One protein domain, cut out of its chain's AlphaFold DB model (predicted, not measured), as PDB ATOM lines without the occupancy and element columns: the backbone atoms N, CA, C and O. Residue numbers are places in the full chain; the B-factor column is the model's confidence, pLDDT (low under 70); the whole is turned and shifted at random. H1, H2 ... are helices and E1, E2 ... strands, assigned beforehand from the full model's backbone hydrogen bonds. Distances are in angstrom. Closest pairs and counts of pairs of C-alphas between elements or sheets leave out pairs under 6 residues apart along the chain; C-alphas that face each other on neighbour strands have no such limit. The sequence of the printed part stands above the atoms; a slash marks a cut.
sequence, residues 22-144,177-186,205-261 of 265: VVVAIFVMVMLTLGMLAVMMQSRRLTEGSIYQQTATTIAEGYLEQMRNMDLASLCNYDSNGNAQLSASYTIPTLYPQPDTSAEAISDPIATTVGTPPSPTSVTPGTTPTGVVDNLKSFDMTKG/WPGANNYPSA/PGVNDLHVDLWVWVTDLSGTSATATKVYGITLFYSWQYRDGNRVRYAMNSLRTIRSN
ATOM      1  N   VAL A  22      -6.948  11.045  51.568       95.62
ATOM      2  CA  VAL A  22      -6.496  11.002  50.170       95.62
ATOM      3  C   VAL A  22      -6.707   9.615  49.560       95.62
ATOM      4  O   VAL A  22      -7.216   9.510  48.446       95.62
ATOM      5  N   VAL A  23      -6.379   8.537  50.283       97.31
ATOM      6  CA  VAL A  23      -6.589   7.161  49.796       97.31
ATOM      7  C   VAL A  23      -8.077   6.872  49.589       97.31
ATOM      8  O   VAL A  23      -8.453   6.314  48.556       97.31
ATOM      9  N   VAL A  24      -8.932   7.295  50.524       97.12
ATOM     10  CA  VAL A  24     -10.390   7.152  50.388       97.12
ATOM     11  C   VAL A  24     -10.906   7.974  49.205       97.12
ATOM     12  O   VAL A  24     -11.690   7.459  48.410       97.12
ATOM     13  N   ALA A  25     -10.437   9.211  49.029       96.38
ATOM     14  CA  ALA A  25     -10.830  10.052  47.901       96.38
ATOM     15  C   ALA A  25     -10.433   9.435  46.551       96.38
ATOM     16  O   ALA A  25     -11.252   9.395  45.634       96.38
ATOM     17  N   ILE A  26      -9.214   8.892  46.436       97.31
ATOM     18  CA  ILE A  26      -8.754   8.191  45.228       97.31
ATOM     19  C   ILE A  26      -9.621   6.957  44.967       97.31
ATOM     20  O   ILE A  26     -10.050   6.738  43.837       97.31
ATOM     21  N   PHE A  27      -9.930   6.173  46.002       97.81
ATOM     22  CA  PHE A  27     -10.775   4.988  45.864       97.81
ATOM     23  C   PHE A  27     -12.186   5.334  45.367       97.81
ATOM     24  O   PHE A  27     -12.681   4.724  44.419       97.81
ATOM     25  N   VAL A  28     -12.811   6.359  45.955       98.00
ATOM     26  CA  VAL A  28     -14.131   6.852  45.533       98.00
ATOM     27  C   VAL A  28     -14.081   7.383  44.100       98.00
ATOM     28  O   VAL A  28     -14.971   7.082  43.305       98.00
ATOM     29  N   MET A  29     -13.026   8.117  43.737       97.62
ATOM     30  CA  MET A  29     -12.844   8.622  42.377       97.62
ATOM     31  C   MET A  29     -12.720   7.482  41.358       97.62
ATOM     32  O   MET A  29     -13.358   7.539  40.310       97.62
ATOM     33  N   VAL A  30     -11.954   6.428  41.665       98.44
ATOM     34  CA  VAL A  30     -11.810   5.247  40.794       98.44
ATOM     35  C   VAL A  30     -13.136   4.497  40.646       98.44
ATOM     36  O   VAL A  30     -13.504   4.113  39.538       98.44
ATOM     37  N   MET A  31     -13.893   4.315  41.730       97.88
ATOM     38  CA  MET A  31     -15.225   3.706  41.636       97.88
ATOM     39  C   MET A  31     -16.168   4.524  40.752       97.88
ATOM     40  O   MET A  31     -16.913   3.956  39.951       97.88
ATOM     41  N   LEU A  32     -16.116   5.852  40.859       98.19
ATOM     42  CA  LEU A  32     -16.961   6.749  40.079       98.19
ATOM     43  C   LEU A  32     -16.618   6.695  38.584       98.19
ATOM     44  O   LEU A  32     -17.528   6.591  37.761       98.19
ATOM     45  N   THR A  33     -15.335   6.701  38.213       97.81
ATOM     46  CA  THR A  33     -14.925   6.625  36.799       97.81
ATOM     47  C   THR A  33     -15.277   5.278  36.166       97.81
ATOM     48  O   THR A  33     -15.791   5.247  35.044       97.81
ATOM     49  N   LEU A  34     -15.090   4.170  36.891       97.94
ATOM     50  CA  LEU A  34     -15.513   2.842  36.434       97.94
ATOM     51  C   LEU A  34     -17.040   2.743  36.300       97.94
ATOM     52  O   LEU A  34     -17.537   2.187  35.317       97.94
ATOM     53  N   GLY A  35     -17.788   3.329  37.240       97.94
ATOM     54  CA  GLY A  35     -19.247   3.413  37.172       97.94
ATOM     55  C   GLY A  35     -19.733   4.184  35.942       97.94
ATOM     56  O   GLY A  35     -20.619   3.714  35.230       97.94
ATOM     57  N   MET A  36     -19.115   5.328  35.632       97.75
ATOM     58  CA  MET A  36     -19.448   6.110  34.435       97.75
ATOM     59  C   MET A  36     -19.195   5.334  33.140       97.75
ATOM     60  O   MET A  36     -20.037   5.364  32.243       97.75
ATOM     61  N   LEU A  37     -18.084   4.595  33.048       97.31
ATOM     62  CA  LEU A  37     -17.789   3.771  31.872       97.31
ATOM     63  C   LEU A  37     -18.852   2.681  31.665       97.31
ATOM     64  O   LEU A  37     -19.321   2.479  30.542       97.31
ATOM     65  N   ALA A  38     -19.273   2.015  32.745       96.62
ATOM     66  CA  ALA A  38     -20.328   1.007  32.691       96.62
ATOM     67  C   ALA A  38     -21.665   1.602  32.211       96.62
ATOM     68  O   ALA A  38     -22.315   1.031  31.331       96.62
ATOM     69  N   VAL A  39     -22.039   2.783  32.721       97.06
ATOM     70  CA  VAL A  39     -23.259   3.492  32.302       97.06
ATOM     71  C   VAL A  39     -23.189   3.912  30.832       97.06
ATOM     72  O   VAL A  39     -24.175   3.762  30.116       97.06
ATOM     73  N   MET A  40     -22.038   4.378  30.337       95.62
ATOM     74  CA  MET A  40     -21.878   4.730  28.918       95.62
ATOM     75  C   MET A  40     -22.043   3.515  27.999       95.62
ATOM     76  O   MET A  40     -22.740   3.601  26.986       95.62
ATOM     77  N   MET A  41     -21.458   2.369  28.362       92.38
ATOM     78  CA  MET A  41     -21.628   1.128  27.597       92.38
ATOM     79  C   MET A  41     -23.084   0.657  27.593       92.38
ATOM     80  O   MET A  41     -23.593   0.233  26.556       92.38
ATOM     81  N   GLN A  42     -23.770   0.756  28.733       94.19
ATOM     82  CA  GLN A  42     -25.186   0.411  28.830       94.19
ATOM     83  C   GLN A  42     -26.065   1.365  28.013       94.19
ATOM     84  O   GLN A  42     -26.934   0.905  27.278       94.19
ATOM     85  N   SER A  43     -25.821   2.676  28.105       95.12
ATOM     86  CA  SER A  43     -26.551   3.705  27.356       95.12
ATOM     87  C   SER A  43     -26.472   3.450  25.853       95.12
ATOM     88  O   SER A  43     -27.499   3.388  25.182       95.12
ATOM     89  N   ARG A  44     -25.267   3.160  25.345       90.19
ATOM     90  CA  ARG A  44     -25.057   2.813  23.936       90.19
ATOM     91  C   ARG A  44     -25.916   1.625  23.493       90.19
ATOM     92  O   ARG A  44     -26.583   1.723  22.470       90.19
ATOM     93  N   ARG A  45     -25.940   0.536  24.271       89.19
ATOM     94  CA  ARG A  45     -26.745  -0.656  23.941       89.19
ATOM     95  C   ARG A  45     -28.244  -0.362  23.920       89.19
ATOM     96  O   ARG A  45     -28.954  -0.873  23.060       89.19
ATOM     97  N   LEU A  46     -28.724   0.474  24.844       90.50
ATOM     98  CA  LEU A  46     -30.126   0.899  24.867       90.50
ATOM     99  C   LEU A  46     -30.471   1.767  23.651       90.50
ATOM    100  O   LEU A  46     -31.532   1.588  23.056       90.50
ATOM    101  N   THR A  47     -29.577   2.677  23.256       92.06
ATOM    102  CA  THR A  47     -29.765   3.503  22.057       92.06
ATOM    103  C   THR A  47     -29.769   2.660  20.785       92.06
ATOM    104  O   THR A  47     -30.671   2.822  19.970       92.06
ATOM    105  N   GLU A  48     -28.816   1.737  20.624       86.75
ATOM    106  CA  GLU A  48     -28.763   0.832  19.467       86.75
ATOM    107  C   GLU A  48     -30.051   0.001  19.362       86.75
ATOM    108  O   GLU A  48     -30.702   0.015  18.319       86.75
ATOM    109  N   GLY A  49     -30.497  -0.630  20.456       87.88
ATOM    110  CA  GLY A  49     -31.748  -1.396  20.473       87.88
ATOM    111  C   GLY A  49     -32.988  -0.566  20.110       87.88
ATOM    112  O   GLY A  49     -33.852  -1.043  19.376       87.88
ATOM    113  N   SER A  50     -33.051   0.686  20.576       92.19
ATOM    114  CA  SER A  50     -34.131   1.623  20.234       92.19
ATOM    115  C   SER A  50     -34.135   1.981  18.745       92.19
ATOM    116  O   SER A  50     -35.195   2.004  18.122       92.19
ATOM    117  N   ILE A  51     -32.954   2.183  18.148       90.75
ATOM    118  CA  ILE A  51     -32.821   2.448  16.709       90.75
ATOM    119  C   ILE A  51     -33.348   1.256  15.904       90.75
ATOM    120  O   ILE A  51     -34.212   1.455  15.058       90.75
ATOM    121  N   TYR A  52     -32.914   0.026  16.205       90.31
ATOM    122  CA  TYR A  52     -33.390  -1.173  15.498       90.31
ATOM    123  C   TYR A  52     -34.911  -1.341  15.592       90.31
ATOM    124  O   TYR A  52     -35.567  -1.624  14.590       90.31
ATOM    125  N   GLN A  53     -35.486  -1.133  16.781       91.94
ATOM    126  CA  GLN A  53     -36.931  -1.218  16.990       91.94
ATOM    127  C   GLN A  53     -37.694  -0.144  16.207       91.94
ATOM    128  O   GLN A  53     -38.700  -0.452  15.562       91.94
ATOM    129  N   GLN A  54     -37.236   1.109  16.258       93.19
ATOM    130  CA  GLN A  54     -37.879   2.203  15.540       93.19
ATOM    131  C   GLN A  54     -37.796   1.978  14.029       93.19
ATOM    132  O   GLN A  54     -38.796   2.138  13.336       93.19
ATOM    133  N   THR A  55     -36.637   1.538  13.533       90.44
ATOM    134  CA  THR A  55     -36.446   1.180  12.128       90.44
ATOM    135  C   THR A  55     -37.398   0.060  11.724       90.44
ATOM    136  O   THR A  55     -38.205   0.276  10.829       90.44
ATOM    137  N   ALA A  56     -37.405  -1.086  12.413       90.75
ATOM    138  CA  ALA A  56     -38.309  -2.196  12.094       90.75
ATOM    139  C   ALA A  56     -39.792  -1.776  12.097       90.75
ATOM    140  O   ALA A  56     -40.553  -2.187  11.221       90.75
ATOM    141  N   THR A  57     -40.190  -0.908  13.034       93.25
ATOM    142  CA  THR A  57     -41.560  -0.373  13.103       93.25
ATOM    143  C   THR A  57     -41.890   0.477  11.879       93.25
ATOM    144  O   THR A  57     -42.899   0.233  11.226       93.25
ATOM    145  N   THR A  58     -41.022   1.422  11.516       92.38
ATOM    146  CA  THR A  58     -41.221   2.278  10.337       92.38
ATOM    147  C   THR A  58     -41.250   1.467   9.035       92.38
ATOM    148  O   THR A  58     -42.026   1.780   8.137       92.38
ATOM    149  N   ILE A  59     -40.467   0.389   8.945       87.69
ATOM    150  CA  ILE A  59     -40.495  -0.552   7.812       87.69
ATOM    151  C   ILE A  59     -41.861  -1.222   7.706       87.69
ATOM    152  O   ILE A  59     -42.500  -1.190   6.653       87.69
ATOM    153  N   ALA A  60     -42.317  -1.812   8.811       91.19
ATOM    154  CA  ALA A  60     -43.605  -2.480   8.879       91.19
ATOM    155  C   ALA A  60     -44.759  -1.509   8.567       91.19
ATOM    156  O   ALA A  60     -45.674  -1.863   7.824       91.19
ATOM    157  N   GLU A  61     -44.702  -0.275   9.072       93.25
ATOM    158  CA  GLU A  61     -45.662   0.788   8.756       93.25
ATOM    159  C   GLU A  61     -45.646   1.158   7.270       93.25
ATOM    160  O   GLU A  61     -46.713   1.289   6.675       93.25
ATOM    161  N   GLY A  62     -44.468   1.266   6.651       88.38
ATOM    162  CA  GLY A  62     -44.331   1.532   5.219       88.38
ATOM    163  C   GLY A  62     -44.987   0.449   4.364       88.38
ATOM    164  O   GLY A  62     -45.790   0.759   3.480       88.38
ATOM    165  N   TYR A  63     -44.726  -0.824   4.669       87.31
ATOM    166  CA  TYR A  63     -45.401  -1.941   4.005       87.31
ATOM    167  C   TYR A  63     -46.910  -1.922   4.248       87.31
ATOM    168  O   TYR A  63     -47.688  -2.094   3.311       87.31
ATOM    169  N   LEU A  64     -47.343  -1.672   5.485       91.31
ATOM    170  CA  LEU A  64     -48.761  -1.578   5.817       91.31
ATOM    171  C   LEU A  64     -49.457  -0.444   5.061       91.31
ATOM    172  O   LEU A  64     -50.597  -0.615   4.643       91.31
ATOM    173  N   GLU A  65     -48.791   0.691   4.876       89.44
ATOM    174  CA  GLU A  65     -49.319   1.848   4.158       89.44
ATOM    175  C   GLU A  65     -49.413   1.586   2.653       89.44
ATOM    176  O   GLU A  65     -50.425   1.902   2.033       89.44
ATOM    177  N   GLN A  66     -48.426   0.917   2.054       85.38
ATOM    178  CA  GLN A  66     -48.528   0.465   0.662       85.38
ATOM    179  C   GLN A  66     -49.684  -0.531   0.490       85.38
ATOM    180  O   GLN A  66     -50.533  -0.366  -0.389       85.38
ATOM    181  N   MET A  67     -49.801  -1.491   1.413       85.31
ATOM    182  CA  MET A  67     -50.954  -2.389   1.513       85.31
ATOM    183  C   MET A  67     -52.252  -1.667   1.878       85.31
ATOM    184  O   MET A  67     -53.311  -2.281   1.752       85.31
ATOM    185  N   ARG A  68     -52.209  -0.400   2.320       86.88
ATOM    186  CA  ARG A  68     -53.371   0.470   2.567       86.88
ATOM    187  C   ARG A  68     -53.725   1.385   1.390       86.88
ATOM    188  O   ARG A  68     -54.855   1.848   1.311       86.88
ATOM    189  N   ASN A  69     -52.820   1.585   0.446       85.25
ATOM    190  CA  ASN A  69     -53.077   2.411  -0.734       85.25
ATOM    191  C   ASN A  69     -53.307   1.590  -2.010       85.25
ATOM    192  O   ASN A  69     -53.800   2.113  -3.001       85.25
ATOM    193  N   MET A  70     -53.022   0.287  -1.977       82.62
ATOM    194  CA  MET A  70     -53.325  -0.646  -3.064       82.62
ATOM    195  C   MET A  70     -54.835  -0.761  -3.355       82.62
ATOM    196  O   MET A  70     -55.655  -0.601  -2.450       82.62
ATOM    197  N   ASP A  71     -55.219  -1.066  -4.592       83.12
ATOM    198  CA  ASP A  71     -56.619  -1.352  -4.912       83.12
ATOM    199  C   ASP A  71     -57.091  -2.643  -4.220       83.12
ATOM    200  O   ASP A  71     -56.330  -3.602  -4.060       83.12
ATOM    201  N   LEU A  72     -58.361  -2.685  -3.815       79.19
ATOM    202  CA  LEU A  72     -58.931  -3.850  -3.147       79.19
ATOM    203  C   LEU A  72     -58.917  -5.080  -4.058       79.19
ATOM    204  O   LEU A  72     -58.720  -6.198  -3.579       79.19
ATOM    205  N   ALA A  73     -59.024  -4.861  -5.369       77.62
ATOM    206  CA  ALA A  73     -58.948  -5.932  -6.345       77.62
ATOM    207  C   ALA A  73     -57.574  -6.607  -6.427       77.62
ATOM    208  O   ALA A  73     -57.470  -7.733  -6.894       77.62
ATOM    209  N   SER A  74     -56.521  -5.939  -5.951       77.50
ATOM    210  CA  SER A  74     -55.177  -6.519  -5.857       77.50
ATOM    211  C   SER A  74     -54.929  -7.230  -4.515       77.50
ATOM    212  O   SER A  74     -53.942  -7.944  -4.372       77.50
ATOM    213  N   LEU A  75     -55.820  -7.049  -3.530       75.38
ATOM    214  CA  LEU A  75     -55.759  -7.668  -2.196       75.38
ATOM    215  C   LEU A  75     -56.557  -8.980  -2.095       75.38
ATOM    216  O   LEU A  75     -56.538  -9.648  -1.062       75.38
ATOM    217  N   CYS A  76     -57.323  -9.339  -3.118       76.94
ATOM    218  CA  CYS A  76     -58.120 -10.557  -3.115       76.94
ATOM    219  C   CYS A  76     -58.325 -11.068  -4.539       76.94
ATOM    220  O   CYS A  76     -58.381 -10.292  -5.487       76.94
ATOM    221  N   ASN A  77     -58.453 -12.384  -4.686       76.06
ATOM    222  CA  ASN A  77     -58.924 -12.952  -5.944       76.06
ATOM    223  C   ASN A  77     -60.443 -12.779  -6.017       76.06
ATOM    224  O   ASN A  77     -61.095 -12.732  -4.980       76.06
ATOM    225  N   TYR A  78     -61.026 -12.736  -7.212       74.25
ATOM    226  CA  TYR A  78     -62.480 -12.782  -7.378       74.25
ATOM    227  C   TYR A  78     -62.896 -14.133  -7.944       74.25
ATOM    228  O   TYR A  78     -62.223 -14.678  -8.819       74.25
ATOM    229  N   ASP A  79     -64.003 -14.681  -7.448       77.50
ATOM    230  CA  ASP A  79     -64.643 -15.825  -8.088       77.50
ATOM    231  C   ASP A  79     -65.384 -15.417  -9.368       77.50
ATOM    232  O   ASP A  79     -65.507 -14.239  -9.711       77.50
ATOM    233  N   SER A  80     -65.908 -16.408 -10.091       76.75
ATOM    234  CA  SER A  80     -66.671 -16.198 -11.326       76.75
ATOM    235  C   SER A  80     -67.930 -15.344 -11.143       76.75
ATOM    236  O   SER A  80     -68.491 -14.874 -12.128       76.75
ATOM    237  N   ASN A  81     -68.386 -15.155  -9.903       73.12
ATOM    238  CA  ASN A  81     -69.550 -14.344  -9.566       73.12
ATOM    239  C   ASN A  81     -69.151 -12.919  -9.147       73.12
ATOM    240  O   ASN A  81     -70.009 -12.146  -8.726       73.12
ATOM    241  N   GLY A  82     -67.862 -12.567  -9.239       68.38
ATOM    242  CA  GLY A  82     -67.342 -11.273  -8.810       68.38
ATOM    243  C   GLY A  82     -67.278 -11.118  -7.291       68.38
ATOM    244  O   GLY A  82     -67.132  -9.997  -6.804       68.38
ATOM    245  N   ASN A  83     -67.374 -12.208  -6.520       70.38
ATOM    246  CA  ASN A  83     -67.160 -12.145  -5.080       70.38
ATOM    247  C   ASN A  83     -65.672 -12.256  -4.785       70.38
ATOM    248  O   ASN A  83     -65.005 -13.195  -5.214       70.38
ATOM    249  N   ALA A  84     -65.167 -11.319  -3.995       68.62
ATOM    250  CA  ALA A  84     -63.816 -11.392  -3.478       68.62
ATOM    251  C   ALA A  84     -63.647 -12.625  -2.569       68.62
ATOM    252  O   ALA A  84     -64.398 -12.822  -1.611       68.62
ATOM    253  N   GLN A  85     -62.650 -13.444  -2.880       72.62
ATOM    254  CA  GLN A  85     -62.280 -14.674  -2.204       72.62
ATOM    255  C   GLN A  85     -60.825 -14.621  -1.716       72.62
ATOM    256  O   GLN A  85     -59.884 -14.350  -2.466       72.62
ATOM    257  N   LEU A  86     -60.636 -14.970  -0.445       71.44
ATOM    258  CA  LEU A  86     -59.334 -15.185   0.192       71.44
ATOM    259  C   LEU A  86     -58.943 -16.666   0.072       71.44
ATOM    260  O   LEU A  86     -58.800 -17.358   1.074       71.44
ATOM    261  N   SER A  87     -58.859 -17.185  -1.153       59.12
ATOM    262  CA  SER A  87     -58.707 -18.636  -1.373       59.12
ATOM    263  C   SER A  87     -57.250 -19.099  -1.515       59.12
ATOM    264  O   SER A  87     -57.002 -20.301  -1.521       59.12
ATOM    265  N   ALA A  88     -56.276 -18.187  -1.618       60.16
ATOM    266  CA  ALA A  88     -54.858 -18.534  -1.738       60.16
ATOM    267  C   ALA A  88     -53.941 -17.405  -1.244       60.16
ATOM    268  O   ALA A  88     -54.324 -16.234  -1.281       60.16
ATOM    269  N   SER A  89     -52.723 -17.769  -0.829       64.19
ATOM    270  CA  SER A  89     -51.616 -16.823  -0.656       64.19
ATOM    271  C   SER A  89     -51.413 -16.061  -1.958       64.19
ATOM    272  O   SER A  89     -51.210 -16.677  -3.006       64.19
ATOM    273  N   TYR A  90     -51.464 -14.737  -1.904       66.56
ATOM    274  CA  TYR A  90     -51.226 -13.880  -3.061       66.56
ATOM    275  C   TYR A  90     -50.033 -12.976  -2.797       66.56
ATOM    276  O   TYR A  90     -49.614 -12.778  -1.660       66.56
ATOM    277  N   THR A  91     -49.458 -12.472  -3.880       71.75
ATOM    278  CA  THR A  91     -48.261 -11.649  -3.838       71.75
ATOM    279  C   THR A  91     -48.633 -10.188  -4.038       71.75
ATOM    280  O   THR A  91     -49.182  -9.830  -5.074       71.75
ATOM    281  N   ILE A  92     -48.324  -9.351  -3.054       68.25
ATOM    282  CA  ILE A  92     -48.493  -7.902  -3.111       68.25
ATOM    283  C   ILE A  92     -47.242  -7.322  -3.776       68.25
ATOM    284  O   ILE A  92     -46.163  -7.415  -3.184       68.25
ATOM    285  N   PRO A  93     -47.342  -6.744  -4.989       65.38
ATOM    286  CA  PRO A  93     -46.213  -6.062  -5.596       65.38
ATOM    287  C   PRO A  93     -45.964  -4.774  -4.819       65.38
ATOM    288  O   PRO A  93     -46.774  -3.846  -4.852       65.38
ATOM    289  N   THR A  94     -44.844  -4.709  -4.110       62.56
ATOM    290  CA  THR A  94     -44.372  -3.440  -3.564       62.56
ATOM    291  C   THR A  94     -43.409  -2.832  -4.573       62.56
ATOM    292  O   THR A  94     -42.480  -3.492  -5.037       62.56
ATOM    293  N   LEU A  95     -43.731  -1.622  -5.034       59.66
ATOM    294  CA  LEU A  95     -42.970  -0.914  -6.059       59.66
ATOM    295  C   LEU A  95     -42.040   0.071  -5.362       59.66
ATOM    296  O   LEU A  95     -42.499   0.936  -4.612       59.66
ATOM    297  N   TYR A  96     -40.747  -0.035  -5.648       61.97
ATOM    298  CA  TYR A  96     -39.767   0.938  -5.186       61.97
ATOM    299  C   TYR A  96     -39.269   1.799  -6.349       61.97
ATOM    300  O   TYR A  96     -38.829   1.251  -7.363       61.97
ATOM    301  N   PRO A  97     -39.312   3.139  -6.228       50.66
ATOM    302  CA  PRO A  97     -38.710   4.020  -7.220       50.66
ATOM    303  C   PRO A  97     -37.184   3.947  -7.115       50.66
ATOM    304  O   PRO A  97     -36.604   4.473  -6.173       50.66
ATOM    305  N   GLN A  98     -36.513   3.301  -8.067       51.59
ATOM    306  CA  GLN A  98     -35.051   3.318  -8.112       51.59
ATOM    307  C   GLN A  98     -34.572   4.746  -8.439       51.59
ATOM    308  O   GLN A  98     -35.033   5.323  -9.424       51.59
ATOM    309  N   PRO A  99     -33.664   5.342  -7.644       49.78
ATOM    310  CA  PRO A  99     -33.354   6.765  -7.762       49.78
ATOM    311  C   PRO A  99     -32.541   7.159  -9.006       49.78
ATOM    312  O   PRO A  99     -32.352   8.354  -9.209       49.78
ATOM    313  N   ASP A 100     -32.056   6.221  -9.833       56.59
ATOM    314  CA  ASP A 100     -31.084   6.570 -10.889       56.59
ATOM    315  C   ASP A 100     -31.089   5.681 -12.146       56.59
ATOM    316  O   ASP A 100     -30.110   5.593 -12.880       56.59
ATOM    317  N   THR A 101     -32.185   4.997 -12.452       47.16
ATOM    318  CA  THR A 101     -32.295   4.345 -13.762       47.16
ATOM    319  C   THR A 101     -33.714   4.479 -14.260       47.16
ATOM    320  O   THR A 101     -34.652   4.231 -13.512       47.16
ATOM    321  N   SER A 102     -33.884   4.785 -15.545       54.34
ATOM    322  CA  SER A 102     -35.142   4.659 -16.295       54.34
ATOM    323  C   SER A 102     -35.657   3.207 -16.382       54.34
ATOM    324  O   SER A 102     -36.342   2.847 -17.335       54.34
ATOM    325  N   ALA A 103     -35.260   2.361 -15.434       49.12
ATOM    326  CA  ALA A 103     -35.534   0.948 -15.348       49.12
ATOM    327  C   ALA A 103     -36.659   0.708 -14.342       49.12
ATOM    328  O   ALA A 103     -36.809   1.408 -13.341       49.12
ATOM    329  N   GLU A 104     -37.465  -0.275 -14.699       50.53
ATOM    330  CA  GLU A 104     -38.718  -0.689 -14.097       50.53
ATOM    331  C   GLU A 104     -38.627  -0.788 -12.569       50.53
ATOM    332  O   GLU A 104     -37.641  -1.271 -12.014       50.53
ATOM    333  N   ALA A 105     -39.669  -0.311 -11.885       56.09
ATOM    334  CA  ALA A 105     -39.782  -0.437 -10.440       56.09
ATOM    335  C   ALA A 105     -39.570  -1.902 -10.030       56.09
ATOM    336  O   ALA A 105     -40.282  -2.795 -10.491       56.09
ATOM    337  N   ILE A 106     -38.581  -2.140  -9.167       55.22
ATOM    338  CA  ILE A 106     -38.297  -3.480  -8.661       55.22
ATOM    339  C   ILE A 106     -39.506  -3.904  -7.830       55.22
ATOM    340  O   ILE A 106     -39.857  -3.238  -6.854       55.22
ATOM    341  N   SER A 107     -40.150  -4.991  -8.251       62.06
ATOM    342  CA  SER A 107     -41.208  -5.630  -7.481       62.06
ATOM    343  C   SER A 107     -40.563  -6.374  -6.320       62.06
ATOM    344  O   SER A 107     -39.797  -7.312  -6.543       62.06
ATOM    345  N   ASP A 108     -40.859  -5.960  -5.091       67.69
ATOM    346  CA  ASP A 108     -40.562  -6.754  -3.904       67.69
ATOM    347  C   ASP A 108     -41.852  -7.455  -3.451       67.69
ATOM    348  O   ASP A 108     -42.698  -6.864  -2.769       67.69
ATOM    349  N   PRO A 109     -42.087  -8.687  -3.924       70.94
ATOM    350  CA  PRO A 109     -43.312  -9.406  -3.641       70.94
ATOM    351  C   PRO A 109     -43.448  -9.719  -2.144       70.94
ATOM    352  O   PRO A 109     -42.524 -10.258  -1.531       70.94
ATOM    353  N   ILE A 110     -44.615  -9.422  -1.566       79.44
ATOM    354  CA  ILE A 110     -45.014  -9.926  -0.242       79.44
ATOM    355  C   ILE A 110     -46.098 -10.978  -0.407       79.44
ATOM    356  O   ILE A 110     -47.203 -10.672  -0.853       79.44
ATOM    357  N   ALA A 111     -45.800 -12.204  -0.002       80.62
ATOM    358  CA  ALA A 111     -46.771 -13.276   0.071       80.62
ATOM    359  C   ALA A 111     -47.656 -13.139   1.320       80.62
ATOM    360  O   ALA A 111     -47.171 -12.918   2.433       80.62
ATOM    361  N   THR A 112     -48.963 -13.285   1.133       83.81
ATOM    362  CA  THR A 112     -49.967 -13.172   2.193       83.81
ATOM    363  C   THR A 112     -50.459 -14.531   2.670       83.81
ATOM    364  O   THR A 112     -50.466 -15.523   1.955       83.81
ATOM    365  N   THR A 113     -50.920 -14.577   3.909       84.50
ATOM    366  CA  THR A 113     -51.587 -15.725   4.515       84.50
ATOM    367  C   THR A 113     -53.055 -15.373   4.740       84.50
ATOM    368  O   THR A 113     -53.409 -14.222   4.995       84.50
ATOM    369  N   VAL A 114     -53.939 -16.359   4.630       82.38
ATOM    370  CA  VAL A 114     -55.380 -16.183   4.859       82.38
ATOM    371  C   VAL A 114     -55.800 -16.889   6.145       82.38
ATOM    372  O   VAL A 114     -55.123 -17.802   6.615       82.38
ATOM    373  N   GLY A 115     -56.924 -16.470   6.725       81.75
ATOM    374  CA  GLY A 115     -57.495 -17.084   7.926       81.75
ATOM    375  C   GLY A 115     -57.352 -16.225   9.181       81.75
ATOM    376  O   GLY A 115     -57.287 -14.993   9.112       81.75
ATOM    377  N   THR A 116     -57.372 -16.878  10.344       83.50
ATOM    378  CA  THR A 116     -57.265 -16.207  11.644       83.50
ATOM    379  C   THR A 116     -55.793 -15.976  11.989       83.50
ATOM    380  O   THR A 116     -55.047 -16.952  12.080       83.50
ATOM    381  N   PRO A 117     -55.356 -14.721  12.198       84.44
ATOM    382  CA  PRO A 117     -53.990 -14.452  12.628       84.44
ATOM    383  C   PRO A 117     -53.721 -15.078  14.008       84.44
ATOM    384  O   PRO A 117     -54.616 -15.077  14.861       84.44
ATOM    385  N   PRO A 118     -52.504 -15.592  14.261       84.94
ATOM    386  CA  PRO A 118     -52.120 -16.070  15.582       84.94
ATOM    387  C   PRO A 118     -52.110 -14.913  16.590       84.94
ATOM    388  O   PRO A 118     -51.985 -13.745  16.228       84.94
ATOM    389  N   SER A 119     -52.201 -15.221  17.883       84.12
ATOM    390  CA  SER A 119     -51.936 -14.203  18.906       84.12
ATOM    391  C   SER A 119     -50.448 -13.835  18.875       84.12
ATOM    392  O   SER A 119     -49.624 -14.755  18.803       84.12
ATOM    393  N   PRO A 120     -50.056 -12.555  19.035       75.31
ATOM    394  CA  PRO A 120     -48.649 -12.184  19.198       75.31
ATOM    395  C   PRO A 120     -47.952 -12.985  20.306       75.31
ATOM    396  O   PRO A 120     -46.788 -13.334  20.190       75.31
ATOM    397  N   THR A 121     -48.678 -13.351  21.364       82.00
ATOM    398  CA  THR A 121     -48.133 -14.154  22.472       82.00
ATOM    399  C   THR A 121     -47.936 -15.635  22.143       82.00
ATOM    400  O   THR A 121     -47.262 -16.330  22.897       82.00
ATOM    401  N   SER A 122     -48.529 -16.132  21.053       82.06
ATOM    402  CA  SER A 122     -48.413 -17.533  20.621       82.06
ATOM    403  C   SER A 122     -47.290 -17.784  19.615       82.06
ATOM    404  O   SER A 122     -46.966 -18.939  19.350       82.06
ATOM    405  N   VAL A 123     -46.690 -16.727  19.060       77.94
ATOM    406  CA  VAL A 123     -45.586 -16.846  18.103       77.94
ATOM    407  C   VAL A 123     -44.263 -16.758  18.856       77.94
ATOM    408  O   VAL A 123     -44.018 -15.808  19.599       77.94
ATOM    409  N   THR A 124     -43.404 -17.761  18.675       78.56
ATOM    410  CA  THR A 124     -42.051 -17.736  19.240       78.56
ATOM    411  C   THR A 124     -41.161 -16.889  18.327       78.56
ATOM    412  O   THR A 124     -41.064 -17.205  17.138       78.56
ATOM    413  N   PRO A 125     -40.511 -15.823  18.831       72.75
ATOM    414  CA  PRO A 125     -39.622 -15.003  18.012       72.75
ATOM    415  C   PRO A 125     -38.521 -15.839  17.344       72.75
ATOM    416  O   PRO A 125     -37.955 -16.730  17.977       72.75
ATOM    417  N   GLY A 126     -38.224 -15.550  16.075       68.81
ATOM    418  CA  GLY A 126     -37.244 -16.301  15.279       68.81
ATOM    419  C   GLY A 126     -37.748 -17.642  14.729       68.81
ATOM    420  O   GLY A 126     -36.953 -18.409  14.190       68.81
ATOM    421  N   THR A 127     -39.044 -17.944  14.858       74.38
ATOM    422  CA  THR A 127     -39.670 -19.100  14.201       74.38
ATOM    423  C   THR A 127     -40.825 -18.646  13.321       74.38
ATOM    424  O   THR A 127     -41.682 -17.881  13.764       74.38
ATOM    425  N   THR A 128     -40.862 -19.135  12.083       77.62
ATOM    426  CA  THR A 128     -41.985 -18.918  11.170       77.62
ATOM    427  C   THR A 128     -43.206 -19.686  11.694       77.62
ATOM    428  O   THR A 128     -43.109 -20.903  11.899       77.62
ATOM    429  N   PRO A 129     -44.360 -19.037  11.932       77.38
ATOM    430  CA  PRO A 129     -45.551 -19.752  12.375       77.38
ATOM    431  C   PRO A 129     -46.054 -20.737  11.306       77.38
ATOM    432  O   PRO A 129     -45.932 -20.502  10.103       77.38
ATOM    433  N   THR A 130     -46.660 -21.844  11.735       78.88
ATOM    434  CA  THR A 130     -47.181 -22.866  10.816       78.88
ATOM    435  C   THR A 130     -48.264 -22.299   9.898       78.88
ATOM    436  O   THR A 130     -49.210 -21.667  10.363       78.88
ATOM    437  N   GLY A 131     -48.161 -22.590   8.597       73.31
ATOM    438  CA  GLY A 131     -49.146 -22.167   7.594       73.31
ATOM    439  C   GLY A 131     -48.978 -20.726   7.112       73.31
ATOM    440  O   GLY A 131     -49.862 -20.227   6.422       73.31
ATOM    441  N   VAL A 132     -47.865 -20.076   7.461       79.38
ATOM    442  CA  VAL A 132     -47.548 -18.695   7.090       79.38
ATOM    443  C   VAL A 132     -46.443 -18.674   6.053       79.38
ATOM    444  O   VAL A 132     -45.491 -19.449   6.143       79.38
ATOM    445  N   VAL A 133     -46.555 -17.771   5.082       78.62
ATOM    446  CA  VAL A 133     -45.448 -17.509   4.161       78.62
ATOM    447  C   VAL A 133     -44.482 -16.516   4.788       78.62
ATOM    448  O   VAL A 133     -44.877 -15.421   5.190       78.62
ATOM    449  N   ASP A 134     -43.219 -16.920   4.874       77.00
ATOM    450  CA  ASP A 134     -42.156 -16.088   5.417       77.00
ATOM    451  C   ASP A 134     -41.651 -15.087   4.377       77.00
ATOM    452  O   ASP A 134     -41.202 -15.486   3.301       77.00
ATOM    453  N   ASN A 135     -41.709 -13.795   4.697       79.31
ATOM    454  CA  ASN A 135     -41.169 -12.732   3.851       79.31
ATOM    455  C   ASN A 135     -39.963 -12.087   4.540       79.31
ATOM    456  O   ASN A 135     -39.989 -10.895   4.850       79.31
ATOM    457  N   LEU A 136     -38.925 -12.883   4.800       78.44
ATOM    458  CA  LEU A 136     -37.666 -12.405   5.367       78.44
ATOM    459  C   LEU A 136     -37.071 -11.295   4.488       78.44
ATOM    460  O   LEU A 136     -36.783 -11.499   3.305       78.44
ATOM    461  N   LYS A 137     -36.851 -10.130   5.095       80.31
ATOM    462  CA  LYS A 137     -36.132  -8.989   4.526       80.31
ATOM    463  C   LYS A 137     -34.888  -8.723   5.357       80.31
ATOM    464  O   LYS A 137     -34.940  -8.724   6.585       80.31
ATOM    465  N   SER A 138     -33.772  -8.466   4.690       70.56
ATOM    466  CA  SER A 138     -32.516  -8.129   5.360       70.56
ATOM    467  C   SER A 138     -32.116  -6.711   4.998       70.56
ATOM    468  O   SER A 138     -32.150  -6.331   3.830       70.56
ATOM    469  N   PHE A 139     -31.755  -5.934   6.013       75.12
ATOM    470  CA  PHE A 139     -31.334  -4.549   5.897       75.12
ATOM    471  C   PHE A 139     -29.933  -4.417   6.469       75.12
ATOM    472  O   PHE A 139     -29.724  -4.612   7.667       75.12
ATOM    473  N   ASP A 140     -28.979  -4.051   5.623       70.94
ATOM    474  CA  ASP A 140     -27.658  -3.649   6.093       70.94
ATOM    475  C   ASP A 140     -27.773  -2.261   6.739       70.94
ATOM    476  O   ASP A 140     -28.066  -1.265   6.068       70.94
ATOM    477  N   MET A 141     -27.580  -2.184   8.059       72.50
ATOM    478  CA  MET A 141     -27.582  -0.909   8.784       72.50
ATOM    479  C   MET A 141     -26.200  -0.249   8.812       72.50
ATOM    480  O   MET A 141     -26.028   0.820   9.413       72.50
ATOM    481  N   THR A 142     -25.204  -0.834   8.142       66.69
ATOM    482  CA  THR A 142     -23.877  -0.243   7.995       66.69
ATOM    483  C   THR A 142     -23.954   0.978   7.086       66.69
ATOM    484  O   THR A 142     -23.875   0.931   5.862       66.69
ATOM    485  N   LYS A 143     -24.070   2.139   7.724       52.28
ATOM    486  CA  LYS A 143     -23.942   3.455   7.106       52.28
ATOM    487  C   LYS A 143     -22.595   3.582   6.376       52.28
ATOM    488  O   LYS A 143     -21.582   3.836   7.016       52.28
ATOM    489  N   GLY A 144     -22.597   3.491   5.048       51.56
ATOM    490  CA  GLY A 144     -21.717   4.265   4.163       51.56
ATOM    491  C   GLY A 144     -20.232   4.376   4.536       51.56
ATOM    492  O   GLY A 144     -19.667   5.457   4.404       51.56
ATOM    493  N   TRP A 177     -36.408   5.477   1.657       34.59
ATOM    494  CA  TRP A 177     -36.728   4.131   1.203       34.59
ATOM    495  C   TRP A 177     -37.050   4.186  -0.285       34.59
ATOM    496  O   TRP A 177     -38.153   4.576  -0.671       34.59
ATOM    497  N   PRO A 178     -36.051   3.895  -1.126       33.91
ATOM    498  CA  PRO A 178     -36.214   2.774  -2.050       33.91
ATOM    499  C   PRO A 178     -34.881   2.045  -2.287       33.91
ATOM    500  O   PRO A 178     -33.953   2.601  -2.871       33.91
ATOM    501  N   GLY A 179     -34.778   0.798  -1.828       39.31
ATOM    502  CA  GLY A 179     -33.543   0.011  -1.956       39.31
ATOM    503  C   GLY A 179     -33.151  -0.737  -0.690       39.31
ATOM    504  O   GLY A 179     -31.975  -0.789  -0.339       39.31
ATOM    505  N   ALA A 180     -34.136  -1.324  -0.011       38.34
ATOM    506  CA  ALA A 180     -33.918  -2.493   0.821       38.34
ATOM    507  C   ALA A 180     -33.203  -3.555  -0.015       38.34
ATOM    508  O   ALA A 180     -33.845  -4.335  -0.719       38.34
ATOM    509  N   ASN A 181     -31.875  -3.524  -0.044       37.16
ATOM    510  CA  ASN A 181     -31.113  -4.543  -0.730       37.16
ATOM    511  C   ASN A 181     -31.397  -5.846   0.008       37.16
ATOM    512  O   ASN A 181     -30.831  -6.076   1.071       37.16
ATOM    513  N   ASN A 182     -32.275  -6.676  -0.565       38.91
ATOM    514  CA  ASN A 182     -32.358  -8.096  -0.269       38.91
ATOM    515  C   ASN A 182     -30.925  -8.629  -0.385       38.91
ATOM    516  O   ASN A 182     -30.427  -8.835  -1.493       38.91
ATOM    517  N   TYR A 183     -30.222  -8.741   0.741       36.53
ATOM    518  CA  TYR A 183     -28.864  -9.255   0.780       36.53
ATOM    519  C   TYR A 183     -28.889 -10.661   1.387       36.53
ATOM    520  O   TYR A 183     -29.327 -10.808   2.528       36.53
ATOM    521  N   PRO A 184     -28.439 -11.693   0.650       42.38
ATOM    522  CA  PRO A 184     -28.135 -11.707  -0.776       42.38
ATOM    523  C   PRO A 184     -29.363 -12.104  -1.615       42.38
ATOM    524  O   PRO A 184     -29.947 -13.173  -1.443       42.38
ATOM    525  N   SER A 185     -29.675 -11.266  -2.607       36.59
ATOM    526  CA  SER A 185     -29.959 -11.695  -3.977       36.59
ATOM    527  C   SER A 185     -29.157 -12.962  -4.249       36.59
ATOM    528  O   SER A 185     -27.929 -12.937  -4.124       36.59
ATOM    529  N   ALA A 186     -29.841 -14.069  -4.550       37.91
ATOM    530  CA  ALA A 186     -29.185 -15.260  -5.054       37.91
ATOM    531  C   ALA A 186     -28.224 -14.796  -6.144       37.91
ATOM    532  O   ALA A 186     -28.658 -14.278  -7.172       37.91
ATOM    533  N   PRO A 205     -28.186 -12.597  11.758       65.81
ATOM    534  CA  PRO A 205     -27.846 -11.288  11.227       65.81
ATOM    535  C   PRO A 205     -26.345 -11.031  11.376       65.81
ATOM    536  O   PRO A 205     -25.728 -11.430  12.377       65.81
ATOM    537  N   GLY A 206     -25.750 -10.354  10.394       73.06
ATOM    538  CA  GLY A 206     -24.412  -9.797  10.522       73.06
ATOM    539  C   GLY A 206     -24.312  -8.815  11.692       73.06
ATOM    540  O   GLY A 206     -25.289  -8.463  12.353       73.06
ATOM    541  N   VAL A 207     -23.088  -8.372  11.993       70.81
ATOM    542  CA  VAL A 207     -22.807  -7.522  13.169       70.81
ATOM    543  C   VAL A 207     -23.591  -6.201  13.141       70.81
ATOM    544  O   VAL A 207     -23.878  -5.663  14.205       70.81
ATOM    545  N   ASN A 208     -23.980  -5.731  11.955       75.00
ATOM    546  CA  ASN A 208     -24.742  -4.502  11.748       75.00
ATOM    547  C   ASN A 208     -25.997  -4.730  10.889       75.00
ATOM    548  O   ASN A 208     -26.515  -3.777  10.311       75.00
ATOM    549  N   ASP A 209     -26.472  -5.970  10.777       78.31
ATOM    550  CA  ASP A 209     -27.641  -6.257   9.954       78.31
ATOM    551  C   ASP A 209     -28.895  -6.258  10.826       78.31
ATOM    552  O   ASP A 209     -28.913  -6.779  11.946       78.31
ATOM    553  N   LEU A 210     -29.960  -5.687  10.281       85.19
ATOM    554  CA  LEU A 210     -31.313  -5.827  10.784       85.19
ATOM    555  C   LEU A 210     -32.039  -6.791   9.858       85.19
ATOM    556  O   LEU A 210     -32.301  -6.464   8.705       85.19
ATOM    557  N   HIS A 211     -32.382  -7.976  10.351       83.75
ATOM    558  CA  HIS A 211     -33.317  -8.832   9.622       83.75
ATOM    559  C   HIS A 211     -34.714  -8.576  10.166       83.75
ATOM    560  O   HIS A 211     -34.896  -8.497  11.383       83.75
ATOM    561  N   VAL A 212     -35.679  -8.449   9.265       87.50
ATOM    562  CA  VAL A 212     -37.095  -8.307   9.581       87.50
ATOM    563  C   VAL A 212     -37.855  -9.398   8.846       87.50
ATOM    564  O   VAL A 212     -37.872  -9.430   7.618       87.50
ATOM    565  N   ASP A 213     -38.508 -10.270   9.597       85.50
ATOM    566  CA  ASP A 213     -39.453 -11.242   9.059       85.50
ATOM    567  C   ASP A 213     -40.831 -10.601   9.028       85.50
ATOM    568  O   ASP A 213     -41.292 -10.085  10.047       85.50
ATOM    569  N   LEU A 214     -41.480 -10.608   7.865       89.00
ATOM    570  CA  LEU A 214     -42.809 -10.038   7.673       89.00
ATOM    571  C   LEU A 214     -43.808 -11.154   7.370       89.00
ATOM    572  O   LEU A 214     -43.648 -11.933   6.430       89.00
ATOM    573  N   TRP A 215     -44.895 -11.174   8.129       88.50
ATOM    574  CA  TRP A 215     -45.974 -12.133   7.966       88.50
ATOM    575  C   TRP A 215     -47.299 -11.384   7.868       88.50
ATOM    576  O   TRP A 215     -47.744 -10.735   8.817       88.50
ATOM    577  N   VAL A 216     -47.929 -11.444   6.698       89.88
ATOM    578  CA  VAL A 216     -49.173 -10.717   6.423       89.88
ATOM    579  C   VAL A 216     -50.349 -11.672   6.480       89.88
ATOM    580  O   VAL A 216     -50.359 -12.672   5.772       89.88
ATOM    581  N   TRP A 217     -51.372 -11.329   7.257       90.56
ATOM    582  CA  TRP A 217     -52.676 -11.977   7.237       90.56
ATOM    583  C   TRP A 217     -53.725 -11.051   6.675       90.56
ATOM    584  O   TRP A 217     -53.826  -9.893   7.088       90.56
ATOM    585  N   VAL A 218     -54.572 -11.601   5.815       88.12
ATOM    586  CA  VAL A 218     -55.806 -10.940   5.409       88.12
ATOM    587  C   VAL A 218     -56.994 -11.764   5.874       88.12
ATOM    588  O   VAL A 218     -57.110 -12.958   5.592       88.12
ATOM    589  N   THR A 219     -57.868 -11.109   6.628       88.81
ATOM    590  CA  THR A 219     -59.078 -11.697   7.199       88.81
ATOM    591  C   THR A 219     -60.289 -10.986   6.618       88.81
ATOM    592  O   THR A 219     -60.361  -9.755   6.644       88.81
ATOM    593  N   ASP A 220     -61.252 -11.754   6.116       87.00
ATOM    594  CA  ASP A 220     -62.553 -11.218   5.728       87.00
ATOM    595  C   ASP A 220     -63.340 -10.856   6.996       87.00
ATOM    596  O   ASP A 220     -63.570 -11.695   7.866       87.00
ATOM    597  N   LEU A 221     -63.691  -9.579   7.118       87.25
ATOM    598  CA  LEU A 221     -64.520  -9.030   8.190       87.25
ATOM    599  C   LEU A 221     -65.913  -8.647   7.668       87.25
ATOM    600  O   LEU A 221     -66.668  -7.975   8.372       87.25
ATOM    601  N   SER A 222     -66.245  -9.015   6.428       83.56
ATOM    602  CA  SER A 222     -67.551  -8.745   5.845       83.56
ATOM    603  C   SER A 222     -68.643  -9.547   6.549       83.56
ATOM    604  O   SER A 222     -68.444 -10.667   7.024       83.56
ATOM    605  N   GLY A 223     -69.825  -8.937   6.656       79.38
ATOM    606  CA  GLY A 223     -71.004  -9.635   7.153       79.38
ATOM    607  C   GLY A 223     -71.390 -10.784   6.219       79.38
ATOM    608  O   GLY A 223     -71.119 -10.750   5.023       79.38
ATOM    609  N   THR A 224     -72.094 -11.784   6.747       78.19
ATOM    610  CA  THR A 224     -72.538 -12.963   5.980       78.19
ATOM    611  C   THR A 224     -73.627 -12.663   4.940       78.19
ATOM    612  O   THR A 224     -73.997 -13.545   4.169       78.19
ATOM    613  N   SER A 225     -74.155 -11.434   4.900       75.31
ATOM    614  CA  SER A 225     -75.145 -11.023   3.903       75.31
ATOM    615  C   SER A 225     -74.502 -10.843   2.528       75.31
ATOM    616  O   SER A 225     -73.467 -10.190   2.403       75.31
ATOM    617  N   ALA A 226     -75.173 -11.314   1.477       63.50
ATOM    618  CA  ALA A 226     -74.766 -11.090   0.087       63.50
ATOM    619  C   ALA A 226     -74.687  -9.595  -0.291       63.50
ATOM    620  O   ALA A 226     -73.991  -9.231  -1.233       63.50
ATOM    621  N   THR A 227     -75.375  -8.725   0.453       69.81
ATOM    622  CA  THR A 227     -75.353  -7.263   0.278       69.81
ATOM    623  C   THR A 227     -74.377  -6.548   1.210       69.81
ATOM    624  O   THR A 227     -74.299  -5.320   1.182       69.81
ATOM    625  N   ALA A 228     -73.662  -7.276   2.074       68.38
ATOM    626  CA  ALA A 228     -72.730  -6.658   3.000       68.38
ATOM    627  C   ALA A 228     -71.555  -6.050   2.233       68.38
ATOM    628  O   ALA A 228     -70.909  -6.705   1.411       68.38
ATOM    629  N   THR A 229     -71.240  -4.801   2.561       77.00
ATOM    630  CA  THR A 229     -69.992  -4.174   2.151       77.00
ATOM    631  C   THR A 229     -68.818  -5.079   2.513       77.00
ATOM    632  O   THR A 229     -68.688  -5.520   3.657       77.00
ATOM    633  N   LYS A 230     -67.935  -5.324   1.542       82.50
ATOM    634  CA  LYS A 230     -66.699  -6.064   1.772       82.50
ATOM    635  C   LYS A 230     -65.725  -5.243   2.613       82.50
ATOM    636  O   LYS A 230     -65.371  -4.114   2.257       82.50
ATOM    637  N   VAL A 231     -65.331  -5.822   3.745       86.38
ATOM    638  CA  VAL A 231     -64.408  -5.244   4.721       86.38
ATOM    639  C   VAL A 231     -63.329  -6.277   4.989       86.38
ATOM    640  O   VAL A 231     -63.639  -7.416   5.320       86.38
ATOM    641  N   TYR A 232     -62.071  -5.874   4.878       88.00
ATOM    642  CA  TYR A 232     -60.922  -6.738   5.109       88.00
ATOM    643  C   TYR A 232     -60.060  -6.173   6.225       88.00
ATOM    644  O   TYR A 232     -59.743  -4.984   6.254       88.00
ATOM    645  N   GLY A 233     -59.676  -7.037   7.156       90.56
ATOM    646  CA  GLY A 233     -58.632  -6.752   8.125       90.56
ATOM    647  C   GLY A 233     -57.295  -7.216   7.573       90.56
ATOM    648  O   GLY A 233     -57.156  -8.389   7.243       90.56
ATOM    649  N   ILE A 234     -56.313  -6.322   7.515       91.50
ATOM    650  CA  ILE A 234     -54.927  -6.667   7.197       91.50
ATOM    651  C   ILE A 234     -54.149  -6.616   8.508       91.50
ATOM    652  O   ILE A 234     -54.108  -5.577   9.170       91.50
ATOM    653  N   THR A 235     -53.560  -7.741   8.900       93.31
ATOM    654  CA  THR A 235     -52.715  -7.845  10.093       93.31
ATOM    655  C   THR A 235     -51.304  -8.196   9.656       93.31
ATOM    656  O   THR A 235     -51.084  -9.252   9.076       93.31
ATOM    657  N   LEU A 236     -50.352  -7.313   9.927       92.75
ATOM    658  CA  LEU A 236     -48.938  -7.528   9.665       92.75
ATOM    659  C   LEU A 236     -48.256  -7.871  10.986       92.75
ATOM    660  O   LEU A 236     -48.162  -7.020  11.868       92.75
ATOM    661  N   PHE A 237     -47.765  -9.095  11.120       92.25
ATOM    662  CA  PHE A 237     -46.794  -9.421  12.154       92.25
ATOM    663  C   PHE A 237     -45.412  -9.208  11.586       92.25
ATOM    664  O   PHE A 237     -45.151  -9.512  10.423       92.25
ATOM    665  N   TYR A 238     -44.536  -8.692  12.427       92.31
ATOM    666  CA  TYR A 238     -43.150  -8.560  12.067       92.31
ATOM    667  C   TYR A 238     -42.281  -8.909  13.255       92.31
ATOM    668  O   TYR A 238     -42.531  -8.474  14.385       92.31
ATOM    669  N   SER A 239     -41.272  -9.725  12.996       89.81
ATOM    670  CA  SER A 239     -40.203  -9.979  13.946       89.81
ATOM    671  C   SER A 239     -38.938  -9.338  13.423       89.81
ATOM    672  O   SER A 239     -38.754  -9.230  12.215       89.81
ATOM    673  N   TRP A 240     -38.094  -8.857  14.320       91.06
ATOM    674  CA  TRP A 240     -36.794  -8.361  13.927       91.06
ATOM    675  C   TRP A 240     -35.718  -8.914  14.833       91.06
ATOM    676  O   TRP A 240     -35.913  -9.113  16.040       91.06
ATOM    677  N   GLN A 241     -34.567  -9.142  14.222       88.88
ATOM    678  CA  GLN A 241     -33.379  -9.600  14.907       88.88
ATOM    679  C   GLN A 241     -32.204  -8.679  14.609       88.88
ATOM    680  O   GLN A 241     -32.001  -8.232  13.480       88.88
ATOM    681  N   TYR A 242     -31.432  -8.408  15.655       87.50
ATOM    682  CA  TYR A 242     -30.193  -7.646  15.584       87.50
ATOM    683  C   TYR A 242     -29.164  -8.243  16.540       87.50
ATOM    684  O   TYR A 242     -29.499  -8.979  17.481       87.50
ATOM    685  N   ARG A 243     -27.890  -7.930  16.305       83.31
ATOM    686  CA  ARG A 243     -26.784  -8.421  17.125       83.31
ATOM    687  C   ARG A 243     -26.371  -7.379  18.170       83.31
ATOM    688  O   ARG A 243     -25.925  -6.293  17.830       83.31
ATOM    689  N   ASP A 244     -26.477  -7.728  19.453       83.31
ATOM    690  CA  ASP A 244     -25.929  -6.963  20.586       83.31
ATOM    691  C   ASP A 244     -24.635  -7.652  21.054       83.31
ATOM    692  O   ASP A 244     -24.640  -8.618  21.832       83.31
ATOM    693  N   GLY A 245     -23.505  -7.221  20.486       84.69
ATOM    694  CA  GLY A 245     -22.211  -7.882  20.660       84.69
ATOM    695  C   GLY A 245     -22.212  -9.297  20.069       84.69
ATOM    696  O   GLY A 245     -22.299  -9.469  18.859       84.69
ATOM    697  N   ASN A 246     -22.122 -10.325  20.919       84.81
ATOM    698  CA  ASN A 246     -22.167 -11.733  20.491       84.81
ATOM    699  C   ASN A 246     -23.555 -12.377  20.623       84.81
ATOM    700  O   ASN A 246     -23.707 -13.547  20.277       84.81
ATOM    701  N   ARG A 247     -24.555 -11.656  21.140       83.75
ATOM    702  CA  ARG A 247     -25.901 -12.195  21.371       83.75
ATOM    703  C   ARG A 247     -26.856 -11.691  20.299       83.75
ATOM    704  O   ARG A 247     -26.894 -10.494  20.033       83.75
ATOM    705  N   VAL A 248     -27.649 -12.592  19.729       84.44
ATOM    706  CA  VAL A 248     -28.777 -12.212  18.872       84.44
ATOM    707  C   VAL A 248     -29.958 -11.870  19.772       84.44
ATOM    708  O   VAL A 248     -30.268 -12.600  20.719       84.44
ATOM    709  N   ARG A 249     -30.573 -10.720  19.521       86.81
ATOM    710  CA  ARG A 249     -31.798 -10.283  20.182       86.81
ATOM    711  C   ARG A 249     -32.941 -10.426  19.201       86.81
ATOM    712  O   ARG A 249     -32.788 -10.062  18.043       86.81
ATOM    713  N   TYR A 250     -34.066 -10.907  19.707       88.38
ATOM    714  CA  TYR A 250     -35.302 -11.040  18.959       88.38
ATOM    715  C   TYR A 250     -36.362 -10.187  19.628       88.38
ATOM    716  O   TYR A 250     -36.483 -10.177  20.856       88.38
ATOM    717  N   ALA A 251     -37.134  -9.497  18.813       88.81
ATOM    718  CA  ALA A 251     -38.359  -8.856  19.233       88.81
ATOM    719  C   ALA A 251     -39.393  -9.016  18.123       88.81
ATOM    720  O   ALA A 251     -39.072  -9.364  16.988       88.81
ATOM    721  N   MET A 252     -40.654  -8.834  18.482       89.38
ATOM    722  CA  MET A 252     -41.762  -9.012  17.564       89.38
ATOM    723  C   MET A 252     -42.887  -8.082  17.965       89.38
ATOM    724  O   MET A 252     -43.086  -7.794  19.148       89.38
ATOM    725  N   ASN A 253     -43.622  -7.620  16.968       92.81
ATOM    726  CA  ASN A 253     -44.792  -6.792  17.152       92.81
ATOM    727  C   ASN A 253     -45.782  -7.048  16.005       92.81
ATOM    728  O   ASN A 253     -45.498  -7.783  15.057       92.81
ATOM    729  N   SER A 254     -46.971  -6.470  16.108       93.56
ATOM    730  CA  SER A 254     -48.011  -6.591  15.096       93.56
ATOM    731  C   SER A 254     -48.678  -5.250  14.846       93.56
ATOM    732  O   SER A 254     -49.011  -4.538  15.793       93.56
ATOM    733  N   LEU A 255     -48.938  -4.945  13.581       95.00
ATOM    734  CA  LEU A 255     -49.770  -3.831  13.156       95.00
ATOM    735  C   LEU A 255     -51.047  -4.372  12.522       95.00
ATOM    736  O   LEU A 255     -51.050  -5.426  11.888       95.00
ATOM    737  N   ARG A 256     -52.143  -3.633  12.665       94.38
ATOM    738  CA  ARG A 256     -53.423  -3.992  12.058       94.38
ATOM    739  C   ARG A 256     -54.060  -2.772  11.424       94.38
ATOM    740  O   ARG A 256     -54.088  -1.700  12.019       94.38
ATOM    741  N   THR A 257     -54.620  -2.955  10.238       93.88
ATOM    742  CA  THR A 257     -55.453  -1.957   9.570       93.88
ATOM    743  C   THR A 257     -56.716  -2.611   9.018       93.88
ATOM    744  O   THR A 257     -56.783  -3.831   8.857       93.88
ATOM    745  N   ILE A 258     -57.747  -1.804   8.783       91.44
ATOM    746  CA  ILE A 258     -59.020  -2.248   8.220       91.44
ATOM    747  C   ILE A 258     -59.253  -1.461   6.938       91.44
ATOM    748  O   ILE A 258     -59.041  -0.252   6.890       91.44
ATOM    749  N   ARG A 259     -59.692  -2.169   5.904       86.88
ATOM    750  CA  ARG A 259     -59.999  -1.636   4.582       86.88
ATOM    751  C   ARG A 259     -61.436  -1.974   4.243       86.88
ATOM    752  O   ARG A 259     -61.893  -3.077   4.530       86.88
ATOM    753  N   SER A 260     -62.140  -1.041   3.621       85.50
ATOM    754  CA  SER A 260     -63.494  -1.271   3.124       85.50
ATOM    755  C   SER A 260     -63.604  -0.783   1.692       85.50
ATOM    756  O   SER A 260     -62.913   0.159   1.316       85.50
ATOM    757  N   ASN A 261     -64.496  -1.397   0.919       77.50
ATOM    758  CA  ASN A 261     -64.810  -0.929  -0.430       77.50
ATOM    759  C   ASN A 261     -65.636   0.378  -0.444       77.50
ATOM    760  O   ASN A 261     -65.876   0.941  -1.507       77.50
TER     761      ASN A 261
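What this domain is: This is residues 22 to 144, 177 to 186 and 205 to 261 of the 265 residues of an uncharacterized protein of mine drainage metagenome (UniProt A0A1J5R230). One long, unbroken helix, H1, lies with its last part in the curl of a twisted sheet of six strands, while its residues 22 to 44 stick out free as a long arm. The antiparallel strands E4, E5 and E6 make the longest part of the sheet, and the shorter E1, E2 and E3 extend it beyond E4. The printed part has 190 residues, with one named helix followed by six named strands, in the order H1, E1, E2, E3, E4, E5, E6. The sheet is branched and mixed, and the class is mixed, helices and strands. The whole is loose, with a radius of gyration of the C-alphas of 22.3 A and spans of 90 by 43 by 26 A, the arm making much of the length.

How they stand to each other: H1, residues 22 to 69, is on the sheet, which curls round its residues 45 to 69; every O i to N i+4 pair in it is within hydrogen-bond range. E1, residues 91 to 96, and E2, residues 106 to 114, form an antiparallel hairpin, with N 92 and O 110 2.8 A apart. E3, residues 135 to 140, is antiparallel to E4, residues 209 to 220, with N 137 and O 212 2.8 A apart. E2 is parallel to E4, at 51 degrees between directions, with N 113 and O 216 2.7 A apart. The pairing is staggered: E2 is beside residues 216 to 218 of E4 and E3 beside residues 209 to 214, both on one side of it. On the other side is E5, residues 231 to 244, with N 213 and O 239 2.8 A apart. E6, residues 247 to 260, is an edge strand, with N 236 and O 255 2.8 A apart. E4, E5 and E6 form a meander, each strand the antiparallel neighbour of the one before, and its two hairpins are E4 with E5 and E5 with E6. The closest C-alphas of H1 and E5 are those of Ala 56 and Trp 240, 6.6 A apart; those of H1 and E6 are Arg 68 and Arg 259, 7.2 A apart. E1 and E6 are apart.

Where its parts are: H1 begins at C-alpha 22 (-6.496, 11.002, 50.170) and measures 69.5 A to C-alpha 69. E4 measures 35.5 A, E5 41.7 A and E6 43.2 A; E1, E2 and E3 are shorter. E6 ends at C-alpha 260 (-63.494, -1.271, 3.124).

The domain as a whole: The two C-alphas farthest apart are those of Val 22 and Asn 81, at 90.5 A. Residues 145 to 176 and 187 to 204 are not printed, with gaps of 15.3 A and 16.8 A between the C-alphas across the cuts. The links H1 to E1 and E2 to E3 are long. Confidence is under 70 for 41 residues, among them 92 to 108 and 177 to 186.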